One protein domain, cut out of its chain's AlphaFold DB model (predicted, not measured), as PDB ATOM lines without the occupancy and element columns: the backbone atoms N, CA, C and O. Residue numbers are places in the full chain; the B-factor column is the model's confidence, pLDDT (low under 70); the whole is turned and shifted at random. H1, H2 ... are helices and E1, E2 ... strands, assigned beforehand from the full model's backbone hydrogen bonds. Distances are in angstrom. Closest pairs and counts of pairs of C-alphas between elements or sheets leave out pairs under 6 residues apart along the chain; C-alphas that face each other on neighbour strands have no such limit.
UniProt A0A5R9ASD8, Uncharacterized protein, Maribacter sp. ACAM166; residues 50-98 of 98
ATOM      1  N   LYS A  50     -12.856  46.030 -35.347       77.31
ATOM      2  CA  LYS A  50     -11.491  45.595 -35.044       77.31
ATOM      3  C   LYS A  50     -10.890  46.339 -33.848       77.31
ATOM      4  O   LYS A  50     -10.374  45.703 -32.939       77.31
ATOM      5  N   GLU A  51     -10.974  47.666 -33.813       77.25
ATOM      6  CA  GLU A  51     -10.476  48.467 -32.683       77.25
ATOM      7  C   GLU A  51     -11.233  48.178 -31.381       77.25
ATOM      8  O   GLU A  51     -10.662  48.261 -30.293       77.25
ATOM      9  N   TRP A  52     -12.519  47.836 -31.473       81.50
ATOM     10  CA  TRP A  52     -13.309  47.408 -30.324       81.50
ATOM     11  C   TRP A  52     -12.862  46.036 -29.802       81.50
ATOM     12  O   TRP A  52     -12.680  45.883 -28.594       81.50
ATOM     13  N   ASP A  53     -12.619  45.067 -30.692       84.44
ATOM     14  CA  ASP A  53     -12.077  43.750 -30.327       84.44
ATOM     15  C   ASP A  53     -10.670  43.862 -29.715       84.44
ATOM     16  O   ASP A  53     -10.403  43.305 -28.647       84.44
ATOM     17  N   ASP A  54      -9.797  44.666 -30.328       85.00
ATOM     18  CA  ASP A  54      -8.442  44.932 -29.837       85.00
ATOM     19  C   ASP A  54      -8.479  45.587 -28.437       85.00
ATOM     20  O   ASP A  54      -7.772  45.155 -27.521       85.00
ATOM     21  N   SER A  55      -9.371  46.566 -28.224       80.00
ATOM     22  CA  SER A  55      -9.584  47.204 -26.913       80.00
ATOM     23  C   SER A  55     -10.081  46.202 -25.867       80.00
ATOM     24  O   SER A  55      -9.557  46.160 -24.756       80.00
ATOM     25  N   ARG A  56     -11.051  45.348 -26.215       84.19
ATOM     26  CA  ARG A  56     -11.585  44.339 -25.289       84.19
ATOM     27  C   ARG A  56     -10.558  43.295 -24.899       84.19
ATOM     28  O   ARG A  56     -10.514  42.899 -23.737       84.19
ATOM     29  N   LYS A  57      -9.735  42.838 -25.842       86.75
ATOM     30  CA  LYS A  57      -8.646  41.899 -25.547       86.75
ATOM     31  C   LYS A  57      -7.662  42.500 -24.552       86.75
ATOM     32  O   LYS A  57      -7.243  41.809 -23.622       86.75
ATOM     33  N   PHE A  58      -7.334  43.780 -24.710       84.69
ATOM     34  CA  PHE A  58      -6.487  44.496 -23.763       84.69
ATOM     35  C   PHE A  58      -7.135  44.605 -22.374       84.69
ATOM     36  O   PHE A  58      -6.502  44.250 -21.378       84.69
ATOM     37  N   ASP A  59      -8.407  45.001 -22.305       81.12
ATOM     38  CA  ASP A  59      -9.132  45.154 -21.039       81.12
ATOM     39  C   ASP A  59      -9.294  43.819 -20.299       81.12
ATOM     40  O   ASP A  59      -9.038  43.742 -19.097       81.12
ATOM     41  N   ILE A  60      -9.625  42.735 -21.011       82.69
ATOM     42  CA  ILE A  60      -9.715  41.378 -20.448       82.69
ATOM     43  C   ILE A  60      -8.352  40.918 -19.926       82.69
ATOM     44  O   ILE A  60      -8.264  40.336 -18.844       82.69
ATOM     45  N   LYS A  61      -7.270  41.183 -20.668       82.19
ATOM     46  CA  LYS A  61      -5.910  40.841 -20.231       82.19
ATOM     47  C   LYS A  61      -5.529  41.600 -18.960       82.19
ATOM     48  O   LYS A  61      -4.965  41.001 -18.048       82.19
ATOM     49  N   ARG A  62      -5.868  42.889 -18.880       78.31
ATOM     50  CA  ARG A  62      -5.633  43.722 -17.695       78.31
ATOM     51  C   ARG A  62      -6.442  43.234 -16.493       78.31
ATOM     52  O   ARG A  62      -5.869  43.064 -15.425       78.31
ATOM     53  N   LEU A  63      -7.729  42.942 -16.682       78.88
ATOM     54  CA  LEU A  63      -8.599  42.376 -15.648       78.88
ATOM     55  C   LEU A  63      -8.064  41.042 -15.128       78.88
ATOM     56  O   LEU A  63      -7.943  40.864 -13.921       78.88
ATOM     57  N   ASN A  64      -7.676  40.123 -16.012       77.94
ATOM     58  CA  ASN A  64      -7.091  38.844 -15.604       77.94
ATOM     59  C   ASN A  64      -5.787  39.005 -14.809       77.94
ATOM     60  O   ASN A  64      -5.499  38.165 -13.963       77.94
ATOM     61  N   ALA A  65      -5.018  40.067 -15.060       74.69
ATOM     62  CA  ALA A  65      -3.782  40.357 -14.337       74.69
ATOM     63  C   ALA A  65      -4.005  40.999 -12.958       74.69
ATOM     64  O   ALA A  65      -3.072  41.041 -12.163       74.69
ATOM     65  N   THR A  66      -5.205  41.504 -12.653       74.88
ATOM     66  CA  THR A  66      -5.502  42.158 -11.364       74.88
ATOM     67  C   THR A  66      -6.580  41.452 -10.548       74.88
ATOM     68  O   THR A  66      -6.770  41.781  -9.381       74.88
ATOM     69  N   THR A  67      -7.308  40.502 -11.135       75.94
ATOM     70  CA  THR A  67      -8.456  39.852 -10.490       75.94
ATOM     71  C   THR A  67      -8.026  38.611  -9.714       75.94
ATOM     72  O   THR A  67      -7.404  37.706 -10.271       75.94
ATOM     73  N   LEU A  68      -8.401  38.554  -8.433       76.31
ATOM     74  CA  LEU A  68      -8.286  37.352  -7.607       76.31
ATOM     75  C   LEU A  68      -9.223  36.265  -8.143       76.31
ATOM     76  O   LEU A  68     -10.393  36.531  -8.423       76.31
ATOM     77  N   LYS A  69      -8.731  35.035  -8.270       76.56
ATOM     78  CA  LYS A  69      -9.546  33.887  -8.686       76.56
ATOM     79  C   LYS A  69      -9.937  33.088  -7.456       76.56
ATOM     80  O   LYS A  69      -9.075  32.780  -6.649       76.56
ATOM     81  N   ALA A  70     -11.211  32.745  -7.315       76.56
ATOM     82  CA  ALA A  70     -11.686  31.909  -6.220       76.56
ATOM     83  C   ALA A  70     -12.272  30.608  -6.774       76.56
ATOM     84  O   ALA A  70     -13.066  30.634  -7.715       76.56
ATOM     85  N   THR A  71     -11.885  29.476  -6.198       78.62
ATOM     86  CA  THR A  71     -12.386  28.146  -6.574       78.62
ATOM     87  C   THR A  71     -12.744  27.357  -5.326       78.62
ATOM     88  O   THR A  71     -11.998  27.386  -4.352       78.62
ATOM     89  N   ALA A  72     -13.885  26.671  -5.339       74.81
ATOM     90  CA  ALA A  72     -14.274  25.788  -4.246       74.81
ATOM     91  C   ALA A  72     -13.576  24.431  -4.412       74.81
ATOM     92  O   ALA A  72     -13.600  23.859  -5.503       74.81
ATOM     93  N   ASN A  73     -12.955  23.920  -3.351       77.81
ATOM     94  CA  ASN A  73     -12.385  22.576  -3.357       77.81
ATOM     95  C   ASN A  73     -13.450  21.516  -3.018       77.81
ATOM     96  O   ASN A  73     -14.555  21.818  -2.565       77.81
ATOM     97  N   SER A  74     -13.100  20.247  -3.215       72.62
ATOM     98  CA  SER A  74     -13.960  19.095  -2.908       72.62
ATOM     99  C   SER A  74     -14.283  18.929  -1.415       72.62
ATOM    100  O   SER A  74     -15.156  18.138  -1.077       72.62
ATOM    101  N   ALA A  75     -13.601  19.664  -0.530       75.19
ATOM    102  CA  ALA A  75     -13.870  19.719   0.907       75.19
ATOM    103  C   ALA A  75     -14.798  20.891   1.303       75.19
ATOM    104  O   ALA A  75     -15.108  21.053   2.481       75.19
ATOM    105  N   GLY A  76     -15.264  21.693   0.336       70.44
ATOM    106  CA  GLY A  76     -16.150  22.835   0.573       70.44
ATOM    107  C   GLY A  76     -15.439  24.116   1.023       70.44
ATOM    108  O   GLY A  76     -16.099  25.037   1.496       70.44
ATOM    109  N   GLU A  77     -14.117  24.202   0.885       71.31
ATOM    110  CA  GLU A  77     -13.322  25.392   1.207       71.31
ATOM    111  C   GLU A  77     -13.118  26.266  -0.036       71.31
ATOM    112  O   GLU A  77     -12.965  25.762  -1.152       71.31
ATOM    113  N   LEU A  78     -13.093  27.589   0.151       74.00
ATOM    114  CA  LEU A  78     -12.843  28.540  -0.929       74.00
ATOM    115  C   LEU A  78     -11.342  28.846  -1.017       74.00
ATOM    116  O   LEU A  78     -10.784  29.498  -0.138       74.00
ATOM    117  N   ILE A  79     -10.701  28.407  -2.097       74.62
ATOM    118  CA  ILE A  79      -9.300  28.705  -2.401       74.62
ATOM    119  C   ILE A  79      -9.261  29.993  -3.217       74.62
ATOM    120  O   ILE A  79      -9.727  30.011  -4.359       74.62
ATOM    121  N   VAL A  80      -8.700  31.060  -2.644       76.00
ATOM    122  CA  VAL A  80      -8.479  32.335  -3.336       76.00
ATOM    123  C   VAL A  80      -7.029  32.406  -3.807       76.00
ATOM    124  O   VAL A  80      -6.093  32.354  -3.013       76.00
ATOM    125  N   THR A  81      -6.828  32.525  -5.112       77.50
ATOM    126  CA  THR A  81      -5.523  32.655  -5.756       77.50
ATOM    127  C   THR A  81      -5.318  34.084  -6.242       77.50
ATOM    128  O   THR A  81      -6.181  34.681  -6.891       77.50
ATOM    129  N   SER A  82      -4.142  34.621  -5.933       69.69
ATOM    130  CA  SER A  82      -3.651  35.897  -6.441       69.69
ATOM    131  C   SER A  82      -3.503  35.883  -7.974       69.69
ATOM    132  O   SER A  82      -3.346  34.809  -8.565       69.69
ATOM    133  N   PRO A  83      -3.549  37.042  -8.661       71.12
ATOM    134  CA  PRO A  83      -3.513  37.098 -10.124       71.12
ATOM    135  C   PRO A  83      -2.195  36.576 -10.720       71.12
ATOM    136  O   PRO A  83      -2.151  36.169 -11.879       71.12
ATOM    137  N   ASP A  84      -1.123  36.560  -9.922       71.38
ATOM    138  CA  ASP A  84       0.184  35.985 -10.257       71.38
ATOM    139  C   ASP A  84       0.206  34.445 -10.233       71.38
ATOM    140  O   ASP A  84       1.202  33.840 -10.630       71.38
ATOM    141  N   GLY A  85      -0.874  33.805  -9.765       66.19
ATOM    142  CA  GLY A  85      -1.014  32.351  -9.662       66.19
ATOM    143  C   GLY A  85      -0.122  31.697  -8.604       66.19
ATOM    144  O   GLY A  85      -0.159  30.479  -8.457       66.19
ATOM    145  N   LYS A  86       0.688  32.482  -7.881       66.56
ATOM    146  CA  LYS A  86       1.711  31.983  -6.949       66.56
ATOM    147  C   LYS A  86       1.295  32.122  -5.495       66.56
ATOM    148  O   LYS A  86       1.678  31.291  -4.676       66.56
ATOM    149  N   THR A  87       0.502  33.141  -5.177       62.91
ATOM    150  CA  THR A  87       0.060  33.378  -3.802       62.91
ATOM    151  C   THR A  87      -1.331  32.786  -3.594       62.91
ATOM    152  O   THR A  87      -2.307  33.245  -4.190       62.91
ATOM    153  N   ILE A  88      -1.425  31.751  -2.758       63.44
ATOM    154  CA  ILE A  88      -2.699  31.180  -2.307       63.44
ATOM    155  C   ILE A  88      -3.062  31.841  -0.974       63.44
ATOM    156  O   ILE A  88      -2.362  31.665   0.021       63.44
ATOM    157  N   LEU A  89      -4.152  32.608  -0.954       62.00
ATOM    158  CA  LEU A  89      -4.708  33.235   0.246       62.00
ATOM    159  C   LEU A  89      -5.708  32.253   0.877       62.00
ATOM    160  O   LEU A  89      -6.904  32.280   0.591       62.00
ATOM    161  N   ASN A  90      -5.193  31.324   1.680       57.38
ATOM    162  CA  ASN A  90      -5.942  30.198   2.250       57.38
ATOM    163  C   ASN A  90      -6.548  30.523   3.625       57.38
ATOM    164  O   ASN A  90      -6.163  29.906   4.608       57.38
ATOM    165  N   GLU A  91      -7.493  31.460   3.745       53.50
ATOM    166  CA  GLU A  91      -8.114  31.723   5.061       53.50
ATOM    167  C   GLU A  91      -9.600  32.102   4.995       53.50
ATOM    168  O   GLU A  91     -10.010  33.144   5.489       53.50
ATOM    169  N   PHE A  92     -10.454  31.234   4.446       56.56
ATOM    170  CA  PHE A  92     -11.890  31.300   4.750       56.56
ATOM    171  C   PHE A  92     -12.458  29.897   4.977       56.56
ATOM    172  O   PHE A  92     -12.975  29.254   4.065       56.56
ATOM    173  N   LYS A  93     -12.403  29.418   6.227       56.34
ATOM    174  CA  LYS A  93     -13.268  28.313   6.661       56.34
ATOM    175  C   LYS A  93     -14.702  28.835   6.661       56.34
ATOM    176  O   LYS A  93     -15.073  29.629   7.526       56.34
ATOM    177  N   LEU A  94     -15.497  28.420   5.676       56.09
ATOM    178  CA  LEU A  94     -16.937  28.660   5.661       56.09
ATOM    179  C   LEU A  94     -17.509  28.117   6.972       56.09
ATOM    180  O   LEU A  94     -17.442  26.920   7.243       56.09
ATOM    181  N   ARG A  95     -18.008  29.014   7.829       55.44
ATOM    182  CA  ARG A  95     -18.604  28.651   9.116       55.44
ATOM    183  C   ARG A  95     -19.814  27.763   8.840       55.44
ATOM    184  O   ARG A  95     -20.886  28.268   8.512       55.44
ATOM    185  N   THR A  96     -19.651  26.450   8.965       53.31
ATOM    186  CA  THR A  96     -20.761  25.499   8.908       53.31
ATOM    187  C   THR A  96     -21.711  25.829  10.053       53.31
ATOM    188  O   THR A  96     -21.319  25.825  11.224       53.31
ATOM    189  N   LYS A  97     -22.942  26.215   9.704       48.41
ATOM    190  CA  LYS A  97     -24.005  26.519  10.664       48.41
ATOM    191  C   LYS A  97     -24.313  25.229  11.438       48.41
ATOM    192  O   LYS A  97     -24.551  24.199  10.814       48.41
ATOM    193  N   LYS A  98     -24.195  25.314  12.763       42.56
ATOM    194  CA  LYS A  98     -24.478  24.247  13.731       42.56
ATOM    195  C   LYS A  98     -25.955  23.875  13.720       42.56
ATOM    196  O   LYS A  98     -26.764  24.810  13.506       42.56
TER     197      LYS A  98
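AT A GLANCE: This is residues 50 to 98 of the 98 residues of an uncharacterized protein of Maribacter sp. ACAM166 (UniProt A0A5R9ASD8). A helix, H1, leads into a small hairpin of two strands, E1 and E2, and an unnamed stretch folds back beside E2 before running to the far end. Residues 50 to 62 of H1 stick out. The printed part has 49 residues, ordered H1, E1, E2; the sheet E1 - E2 is antiparallel, the class mixed. The whole is an extended rod, radius of gyration of the C-alphas 15.7 A, spanning 54 by 21 by 15 A.

HOW THE PARTS SIT: In H1, residues 50 to 66, every O i to N i+4 pair is within hydrogen-bond range. A tight link joins it to E1, residues 69 to 72. E1 forms an antiparallel hairpin with E2, residues 78 to 81, at 154 degrees; N 69 and O 81, 2.9 A apart, are within hydrogen-bond range. H1 and E2 are apart. Residues 80 to 81 of E2 pair antiparallel with residues 88 to 89.

IN THESE COORDINATES: H1 runs 24.7 A from C-alpha 50 at (-11.491, 45.595, -35.044). E1 measures 10.4 A; E2, 9.7 A, ends at C-alpha 81, (-5.523, 32.655, -5.756).

THE WHOLE: The farthest C-alphas, Lys 50 and Lys 98, are 54.8 A apart. The printed part has no cut. Residue 82 and residues 85 to 98 have pLDDT under 70.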